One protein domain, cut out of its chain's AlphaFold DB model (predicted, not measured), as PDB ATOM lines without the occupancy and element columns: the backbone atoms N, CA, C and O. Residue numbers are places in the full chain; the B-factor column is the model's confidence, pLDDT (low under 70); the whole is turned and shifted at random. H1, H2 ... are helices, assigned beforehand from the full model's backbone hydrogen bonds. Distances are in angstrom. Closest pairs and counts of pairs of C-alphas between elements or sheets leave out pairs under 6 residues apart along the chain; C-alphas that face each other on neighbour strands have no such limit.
ATOM      1  N   SER A 306      19.262  29.623 -35.819       89.81
ATOM      2  CA  SER A 306      20.183  30.654 -35.328       89.81
ATOM      3  C   SER A 306      19.589  32.061 -35.476       89.81
ATOM      4  O   SER A 306      18.625  32.269 -36.212       89.81
ATOM      5  N   LEU A 307      20.202  33.067 -34.843       90.38
ATOM      6  CA  LEU A 307      19.746  34.458 -34.972       90.38
ATOM      7  C   LEU A 307      19.714  34.930 -36.439       90.38
ATOM      8  O   LEU A 307      18.793  35.640 -36.836       90.38
ATOM      9  N   LYS A 308      20.682  34.496 -37.261       89.50
ATOM     10  CA  LYS A 308      20.702  34.801 -38.700       89.50
ATOM     11  C   LYS A 308      19.551  34.114 -39.435       89.50
ATOM     12  O   LYS A 308      18.950  34.724 -40.314       89.50
ATOM     13  N   GLU A 309      19.210  32.885 -39.049       90.00
ATOM     14  CA  GLU A 309      18.129  32.100 -39.665       90.00
ATOM     15  C   GLU A 309      16.748  32.725 -39.448       90.00
ATOM     16  O   GLU A 309      15.862  32.520 -40.272       90.00
ATOM     17  N   LEU A 310      16.551  33.553 -38.412       89.75
ATOM     18  CA  LEU A 310      15.275  34.250 -38.193       89.75
ATOM     19  C   LEU A 310      14.862  35.128 -39.381       89.75
ATOM     20  O   LEU A 310      13.673  35.299 -39.642       89.75
ATOM     21  N   THR A 311      15.827  35.649 -40.141       89.81
ATOM     22  CA  THR A 311      15.549  36.416 -41.366       89.81
ATOM     23  C   THR A 311      14.815  35.582 -42.420       89.81
ATOM     24  O   THR A 311      14.001  36.117 -43.177       89.81
ATOM     25  N   THR A 312      15.033  34.262 -42.429       89.62
ATOM     26  CA  THR A 312      14.403  33.337 -43.378       89.62
ATOM     27  C   THR A 312      12.917  33.121 -43.100       89.62
ATOM     28  O   THR A 312      12.163  32.816 -44.023       89.62
ATOM     29  N   LEU A 313      12.465  33.396 -41.868       87.75
ATOM     30  CA  LEU A 313      11.045  33.381 -41.503       87.75
ATOM     31  C   LEU A 313      10.237  34.417 -42.299       87.75
ATOM     32  O   LEU A 313       9.049  34.206 -42.543       87.75
ATOM     33  N   ILE A 314      10.891  35.508 -42.721       86.88
ATOM     34  CA  ILE A 314      10.304  36.620 -43.484       86.88
ATOM     35  C   ILE A 314      10.700  36.549 -44.964       86.88
ATOM     36  O   ILE A 314       9.863  36.780 -45.835       86.88
ATOM     37  N   SER A 315      11.964  36.235 -45.263       89.81
ATOM     38  CA  SER A 315      12.484  36.159 -46.630       89.81
ATOM     39  C   SER A 315      13.086  34.777 -46.895       89.81
ATOM     40  O   SER A 315      14.215  34.515 -46.477       89.81
ATOM     41  N   PRO A 316      12.385  33.884 -47.621       88.12
ATOM     42  CA  PRO A 316      12.722  32.462 -47.679       88.12
ATOM     43  C   PRO A 316      14.132  32.152 -48.183       88.12
ATOM     44  O   PRO A 316      14.657  31.090 -47.863       88.12
ATOM     45  N   ARG A 317      14.721  33.050 -48.983       90.44
ATOM     46  CA  ARG A 317      16.036  32.870 -49.613       90.44
ATOM     47  C   ARG A 317      17.120  33.803 -49.066       90.44
ATOM     48  O   ARG A 317      18.143  33.987 -49.720       90.44
ATOM     49  N   PHE A 318      16.904  34.416 -47.896       92.44
ATOM     50  CA  PHE A 318      17.868  35.359 -47.318       92.44
ATOM     51  C   PHE A 318      19.244  34.723 -47.098       92.44
ATOM     52  O   PHE A 318      20.241  35.352 -47.422       92.44
ATOM     53  N   LEU A 319      19.296  33.469 -46.632       93.12
ATOM     54  CA  LEU A 319      20.533  32.693 -46.445       93.12
ATOM     55  C   LEU A 319      20.814  31.727 -47.609       93.12
ATOM     56  O   LEU A 319      21.425  30.670 -47.436       93.12
ATOM     57  N   GLY A 320      20.356  32.095 -48.810       91.00
ATOM     58  CA  GLY A 320      20.450  31.261 -50.003       91.00
ATOM     59  C   GLY A 320      19.262  30.315 -50.165       91.00
ATOM     60  O   GLY A 320      18.211  30.501 -49.558       91.00
ATOM     61  N   GLY A 321      19.396  29.344 -51.064       89.31
ATOM     62  CA  GLY A 321      18.389  28.305 -51.276       89.31
ATOM     63  C   GLY A 321      18.622  27.098 -50.369       89.31
ATOM     64  O   GLY A 321      19.066  27.233 -49.233       89.31
ATOM     65  N   THR A 322      18.341  25.907 -50.882       89.69
ATOM     66  CA  THR A 322      18.687  24.646 -50.215       89.69
ATOM     67  C   THR A 322      20.154  24.266 -50.451       89.69
ATOM     68  O   THR A 322      20.844  24.809 -51.327       89.69
ATOM     69  N   SER A 323      20.645  23.282 -49.698       90.50
ATOM     70  CA  SER A 323      21.976  22.685 -49.880       90.50
ATOM     71  C   SER A 323      22.120  21.884 -51.177       90.50
ATOM     72  O   SER A 323      23.190  21.351 -51.452       90.50
ATOM     73  N   SER A 324      21.061  21.786 -51.978       88.38
ATOM     74  CA  SER A 324      21.048  21.053 -53.233       88.38
ATOM     75  C   SER A 324      19.985  21.635 -54.172       88.38
ATOM     76  O   SER A 324      18.835  21.192 -54.179       88.38
ATOM     77  N   GLU A 325      20.373  22.587 -55.018       88.44
ATOM     78  CA  GLU A 325      19.486  23.161 -56.036       88.44
ATOM     79  C   GLU A 325      20.067  23.020 -57.439       88.44
ATOM     80  O   GLU A 325      21.248  23.277 -57.660       88.44
ATOM     81  N   ILE A 326      19.231  22.654 -58.412       90.44
ATOM     82  CA  ILE A 326      19.630  22.669 -59.822       90.44
ATOM     83  C   ILE A 326      19.659  24.123 -60.297       90.44
ATOM     84  O   ILE A 326      18.626  24.799 -60.335       90.44
ATOM     85  N   TYR A 327      20.834  24.611 -60.691       90.81
ATOM     86  CA  TYR A 327      20.963  25.956 -61.233       90.81
ATOM     87  C   TYR A 327      20.421  26.011 -62.665       90.81
ATOM     88  O   TYR A 327      20.975  25.418 -63.584       90.81
ATOM     89  N   ASN A 328      19.346  26.773 -62.867       90.25
ATOM     90  CA  ASN A 328      18.731  26.995 -64.183       90.25
ATOM     91  C   ASN A 328      18.897  28.439 -64.686       90.25
ATOM     92  O   ASN A 328      18.260  28.838 -65.662       90.25
ATOM     93  N   GLY A 329      19.733  29.235 -64.015       87.88
ATOM     94  CA  GLY A 329      19.956  30.635 -64.358       87.88
ATOM     95  C   GLY A 329      20.753  30.815 -65.653       87.88
ATOM     96  O   GLY A 329      21.446  29.915 -66.127       87.88
ATOM     97  N   LYS A 330      20.642  32.013 -66.233       92.12
ATOM     98  CA  LYS A 330      21.379  32.402 -67.445       92.12
ATOM     99  C   LYS A 330      22.703  33.108 -67.139       92.12
ATOM    100  O   LYS A 330      23.560  33.162 -68.010       92.12
ATOM    101  N   SER A 331      22.866  33.636 -65.926       92.94
ATOM    102  CA  SER A 331      24.002  34.489 -65.552       92.94
ATOM    103  C   SER A 331      25.335  33.743 -65.505       92.94
ATOM    104  O   SER A 331      26.373  34.355 -65.720       92.94
ATOM    105  N   VAL A 332      25.312  32.438 -65.220       91.62
ATOM    106  CA  VAL A 332      26.518  31.606 -65.090       91.62
ATOM    107  C   VAL A 332      26.328  30.285 -65.859       91.62
ATOM    108  O   VAL A 332      26.046  29.246 -65.254       91.62
ATOM    109  N   PRO A 333      26.416  30.298 -67.206       91.94
ATOM    110  CA  PRO A 333      26.045  29.160 -68.055       91.94
ATOM    111  C   PRO A 333      26.760  27.844 -67.723       91.94
ATOM    112  O   PRO A 333      26.163  26.778 -67.846       91.94
ATOM    113  N   GLN A 334      28.003  27.900 -67.240       94.12
ATOM    114  CA  GLN A 334      28.814  26.733 -66.873       94.12
ATOM    115  C   GLN A 334      28.255  25.907 -65.703       94.12
ATOM    116  O   GLN A 334      28.659  24.754 -65.507       94.12
ATOM    117  N   PHE A 335      27.346  26.488 -64.916       91.75
ATOM    118  CA  PHE A 335      26.653  25.796 -63.833       91.75
ATOM    119  C   PHE A 335      25.231  25.379 -64.203       91.75
ATOM    120  O   PHE A 335      24.555  24.752 -63.392       91.75
ATOM    121  N   ARG A 336      24.756  25.691 -65.415       93.56
ATOM    122  CA  ARG A 336      23.391  25.360 -65.827       93.56
ATOM    123  C   ARG A 336      23.174  23.845 -65.830       93.56
ATOM    124  O   ARG A 336      23.973  23.103 -66.392       93.56
ATOM    125  N   GLY A 337      22.103  23.398 -65.179       92.31
ATOM    126  CA  GLY A 337      21.777  21.984 -64.993       92.31
ATOM    127  C   GLY A 337      22.596  21.275 -63.909       92.31
ATOM    128  O   GLY A 337      22.332  20.108 -63.635       92.31
ATOM    129  N   LYS A 338      23.561  21.949 -63.265       92.31
ATOM    130  CA  LYS A 338      24.335  21.377 -62.156       92.31
ATOM    131  C   LYS A 338      23.640  21.631 -60.821       92.31
ATOM    132  O   LYS A 338      23.021  22.675 -60.615       92.31
ATOM    133  N   GLN A 339      23.778  20.672 -59.913       91.69
ATOM    134  CA  GLN A 339      23.320  20.762 -58.531       91.69
ATOM    135  C   GLN A 339      24.346  21.554 -57.712       91.69
ATOM    136  O   GLN A 339      25.518  21.182 -57.667       91.69
ATOM    137  N   LEU A 340      23.919  22.659 -57.102       91.62
ATOM    138  CA  LEU A 340      24.767  23.563 -56.330       91.62
ATOM    139  C   LEU A 340      24.295  23.650 -54.868       91.62
ATOM    140  O   LEU A 340      23.085  23.741 -54.625       91.62
ATOM    141  N   PRO A 341      25.222  23.696 -53.895       92.38
ATOM    142  CA  PRO A 341      24.904  24.015 -52.511       92.38
ATOM    143  C   PRO A 341      24.748  25.529 -52.365       92.38
ATOM    144  O   PRO A 341      25.717  26.261 -52.191       92.38
ATOM    145  N   THR A 342      23.517  26.016 -52.495       91.06
ATOM    146  CA  THR A 342      23.248  27.466 -52.462       91.06
ATOM    147  C   THR A 342      23.015  28.013 -51.057       91.06
ATOM    148  O   THR A 342      23.019  29.228 -50.877       91.06
ATOM    149  N   TYR A 343      22.787  27.133 -50.085       93.50
ATOM    150  CA  TYR A 343      22.626  27.481 -48.680       93.50
ATOM    151  C   TYR A 343      23.967  27.873 -48.049       93.50
ATOM    152  O   TYR A 343      24.956  27.157 -48.201       93.50
ATOM    153  N   TRP A 344      23.983  28.985 -47.315       92.81
ATOM    154  CA  TRP A 344      25.179  29.503 -46.635       92.81
ATOM    155  C   TRP A 344      24.925  29.885 -45.167       92.81
ATOM    156  O   TRP A 344      25.688  30.647 -44.574       92.81
ATOM    157  N   GLY A 345      23.839  29.378 -44.579       92.06
ATOM    158  CA  GLY A 345      23.512  29.587 -43.169       92.06
ATOM    159  C   GLY A 345      24.290  28.677 -42.208       92.06
ATOM    160  O   GLY A 345      25.325  28.110 -42.551       92.06
ATOM    161  N   ASN A 346      23.789  28.559 -40.976       90.81
ATOM    162  CA  ASN A 346      24.507  27.889 -39.881       90.81
ATOM    163  C   ASN A 346      24.209  26.383 -39.751       90.81
ATOM    164  O   ASN A 346      24.919  25.694 -39.021       90.81
ATOM    165  N   MET A 347      23.150  25.876 -40.385       91.56
ATOM    166  CA  MET A 347      22.800  24.455 -40.325       91.56
ATOM    167  C   MET A 347      23.777  23.622 -41.178       91.56
ATOM    168  O   MET A 347      24.309  24.125 -42.166       91.56
ATOM    169  N   PRO A 348      23.995  22.331 -40.877       90.62
ATOM    170  CA  PRO A 348      24.856  21.478 -41.701       90.62
ATOM    171  C   PRO A 348      24.371  21.368 -43.151       90.62
ATOM    172  O   PRO A 348      25.164  21.343 -44.089       90.62
ATOM    173  N   PHE A 349      23.051  21.297 -43.326       90.75
ATOM    174  CA  PHE A 349      22.384  21.377 -44.617       90.75
ATOM    175  C   PHE A 349      20.911  21.760 -44.440       90.75
ATOM    176  O   PHE A 349      20.329  21.551 -43.371       90.75
ATOM    177  N   THR A 350      20.291  22.244 -45.515       89.25
ATOM    178  CA  THR A 350      18.852  22.515 -45.606       89.25
ATOM    179  C   THR A 350      18.267  21.912 -46.880       89.25
ATOM    180  O   THR A 350      18.913  21.856 -47.926       89.25
ATOM    181  N   GLN A 351      17.024  21.442 -46.796       84.81
ATOM    182  CA  GLN A 351      16.239  20.938 -47.937       84.81
ATOM    183  C   GLN A 351      14.976  21.777 -48.177       84.81
ATOM    184  O   GLN A 351      14.214  21.528 -49.108       84.81
ATOM    185  N   SER A 352      14.752  22.776 -47.327       84.44
ATOM    186  CA  SER A 352      13.596  23.658 -47.337       84.44
ATOM    187  C   SER A 352      13.938  24.977 -46.657       84.44
ATOM    188  O   SER A 352      14.926  25.068 -45.934       84.44
ATOM    189  N   SER A 353      13.082  25.976 -46.853       82.44
ATOM    190  CA  SER A 353      13.120  27.224 -46.093       82.44
ATOM    191  C   SER A 353      12.264  27.120 -44.822       82.44
ATOM    192  O   SER A 353      11.239  26.431 -44.819       82.44
ATOM    193  N   GLU A 354      12.645  27.838 -43.764       85.38
ATOM    194  CA  GLU A 354      11.855  28.017 -42.530       85.38
ATOM    195  C   GLU A 354      10.775  29.112 -42.671       85.38
ATOM    196  O   GLU A 354      10.121  29.505 -41.708       85.38
ATOM    197  N   TYR A 355      10.568  29.618 -43.888       88.12
ATOM    198  CA  TYR A 355       9.618  30.679 -44.189       88.12
ATOM    199  C   TYR A 355       8.191  30.392 -43.705       88.12
ATOM    200  O   TYR A 355       7.576  29.378 -44.052       88.12
ATOM    201  N   MET A 356       7.639  31.345 -42.948       84.12
ATOM    202  CA  MET A 356       6.308  31.239 -42.341       84.12
ATOM    203  C   MET A 356       5.177  31.749 -43.249       84.12
ATOM    204  O   MET A 356       4.002  31.596 -42.927       84.12
ATOM    205  N   GLY A 357       5.501  32.331 -44.405       84.00
ATOM    206  CA  GLY A 357       4.503  32.904 -45.306       84.00
ATOM    207  C   GLY A 357       4.159  34.357 -44.974       84.00
ATOM    208  O   GLY A 357       3.986  34.742 -43.819       84.00
ATOM    209  N   ILE A 358       4.007  35.177 -46.016       80.62
ATOM    210  CA  ILE A 358       3.769  36.621 -45.882       80.62
ATOM    211  C   ILE A 358       2.457  36.932 -45.159       80.62
ATOM    212  O   ILE A 358       2.373  37.917 -44.435       80.62
ATOM    213  N   LEU A 359       1.446  36.072 -45.305       75.12
ATOM    214  CA  LEU A 359       0.154  36.240 -44.641       75.12
ATOM    215  C   LEU A 359       0.289  36.186 -43.118       75.12
ATOM    216  O   LEU A 359      -0.301  37.013 -42.431       75.12
ATOM    217  N   VAL A 360       1.094  35.258 -42.591       78.12
ATOM    218  CA  VAL A 360       1.345  35.156 -41.146       78.12
ATOM    219  C   VAL A 360       2.092  36.394 -40.658       78.12
ATOM    220  O   VAL A 360       1.719  36.968 -39.640       78.12
ATOM    221  N   VAL A 361       3.085  36.856 -41.424       74.31
ATOM    222  CA  VAL A 361       3.830  38.085 -41.118       74.31
ATOM    223  C   VAL A 361       2.886  39.289 -41.039       74.31
ATOM    224  O   VAL A 361       2.902  40.006 -40.044       74.31
ATOM    225  N   ILE A 362       2.018  39.479 -42.038       78.00
ATOM    226  CA  ILE A 362       1.029  40.568 -42.046       78.00
ATOM    227  C   ILE A 362       0.105  40.464 -40.830       78.00
ATOM    228  O   ILE A 362      -0.069  41.456 -40.127       78.00
ATOM    229  N   LEU A 363      -0.433  39.273 -40.541       76.56
ATOM    230  CA  LEU A 363      -1.344  39.055 -39.413       76.56
ATOM    231  C   LEU A 363      -0.709  39.401 -38.063       76.56
ATOM    232  O   LEU A 363      -1.389  39.971 -37.215       76.56
ATOM    233  N   VAL A 364       0.577  39.104 -37.862       74.50
ATOM    234  CA  VAL A 364       1.301  39.478 -36.634       74.50
ATOM    235  C   VAL A 364       1.369  40.999 -36.472       74.50
ATOM    236  O   VAL A 364       1.152  41.510 -35.374       74.50
ATOM    237  N   PHE A 365       1.627  41.739 -37.553       71.75
ATOM    238  CA  PHE A 365       1.705  43.201 -37.496       71.75
ATOM    239  C   PHE A 365       0.330  43.868 -37.378       71.75
ATOM    240  O   PHE A 365       0.193  44.853 -36.657       71.75
ATOM    241  N   THR A 366      -0.699  43.332 -38.037       70.50
ATOM    242  CA  THR A 366      -2.055  43.904 -37.993       70.50
ATOM    243  C   THR A 366      -2.857  43.468 -36.769       70.50
ATOM    244  O   THR A 366      -3.751  44.189 -36.344       70.50
ATOM    245  N   GLY A 367      -2.551  42.307 -36.184       60.94
ATOM    246  CA  GLY A 367      -3.250  41.772 -35.011       60.94
ATOM    247  C   GLY A 367      -3.004  42.558 -33.721       60.94
ATOM    248  O   GLY A 367      -3.823  42.488 -32.817       60.94
ATOM    249  N   ASN A 368      -1.923  43.343 -33.654       48.62
ATOM    250  CA  ASN A 368      -1.644  44.261 -32.542       48.62
ATOM    251  C   ASN A 368      -2.358  45.626 -32.674       48.62
ATOM    252  O   ASN A 368      -2.173  46.490 -31.820       48.62
ATOM    253  N   LEU A 369      -3.123  45.852 -33.750       35.66
ATOM    254  CA  LEU A 369      -3.790  47.129 -34.058       35.66
ATOM    255  C   LEU A 369      -5.316  47.104 -33.828       35.66
ATOM    256  O   LEU A 369      -6.001  48.052 -34.214       35.66
ATOM    257  N   VAL A 370      -5.846  46.043 -33.209       32.94
ATOM    258  CA  VAL A 370      -7.264  45.871 -32.835       32.94
ATOM    259  C   VAL A 370      -7.343  45.596 -31.344       32.94
ATOM    260  O   VAL A 370      -8.228  46.198 -30.694       32.94
TER     261      VAL A 370
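Overview. This is residues 306 to 370 of the 370 residues of an uncharacterized protein of Bacteroidetes bacterium (UniProt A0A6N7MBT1). Little regular structure: a long loop, residues 314 to 357, runs out from short helix H1, folds back on itself near Gln 334 and leads to helix H2, whose residues 362 to 367 stick out at the opposite end with the tail 368 to 370. The printed part has 65 residues with two named helices, H1 then H2, and no named strand; the class is all helix, with 15 residues in named elements. It is loose, radius of gyration of the C-alphas 15.2 A, spanning 53 by 26 by 15 A.

Along the chain. H2, residues 358 to 367, is 13.9 A long, from C-alpha 358 at (3.769, 36.621, -45.882) to C-alpha 367 at (-3.250, 41.772, -35.011). H1 holds residues 309 to 313, with C-alpha 309 at (18.129, 32.100, -39.665).

Arrangement. H2 and H1 are apart. Residues 325 to 326 pair with 339 to 340, antiparallel. In H2 every O i to N i+4 pair is within hydrogen-bond range; in H1 0 of 1 is, but 2 of 2 O i to N i+3 pairs are.

Size, cuts and confidence. The C-alphas farthest apart, of Gln 334 and Val 370, are 53.2 A apart. The printed part has no cut. The link from H1 to H2 is long, 44 residues. Residues 367 to 370 have pLDDT under 70.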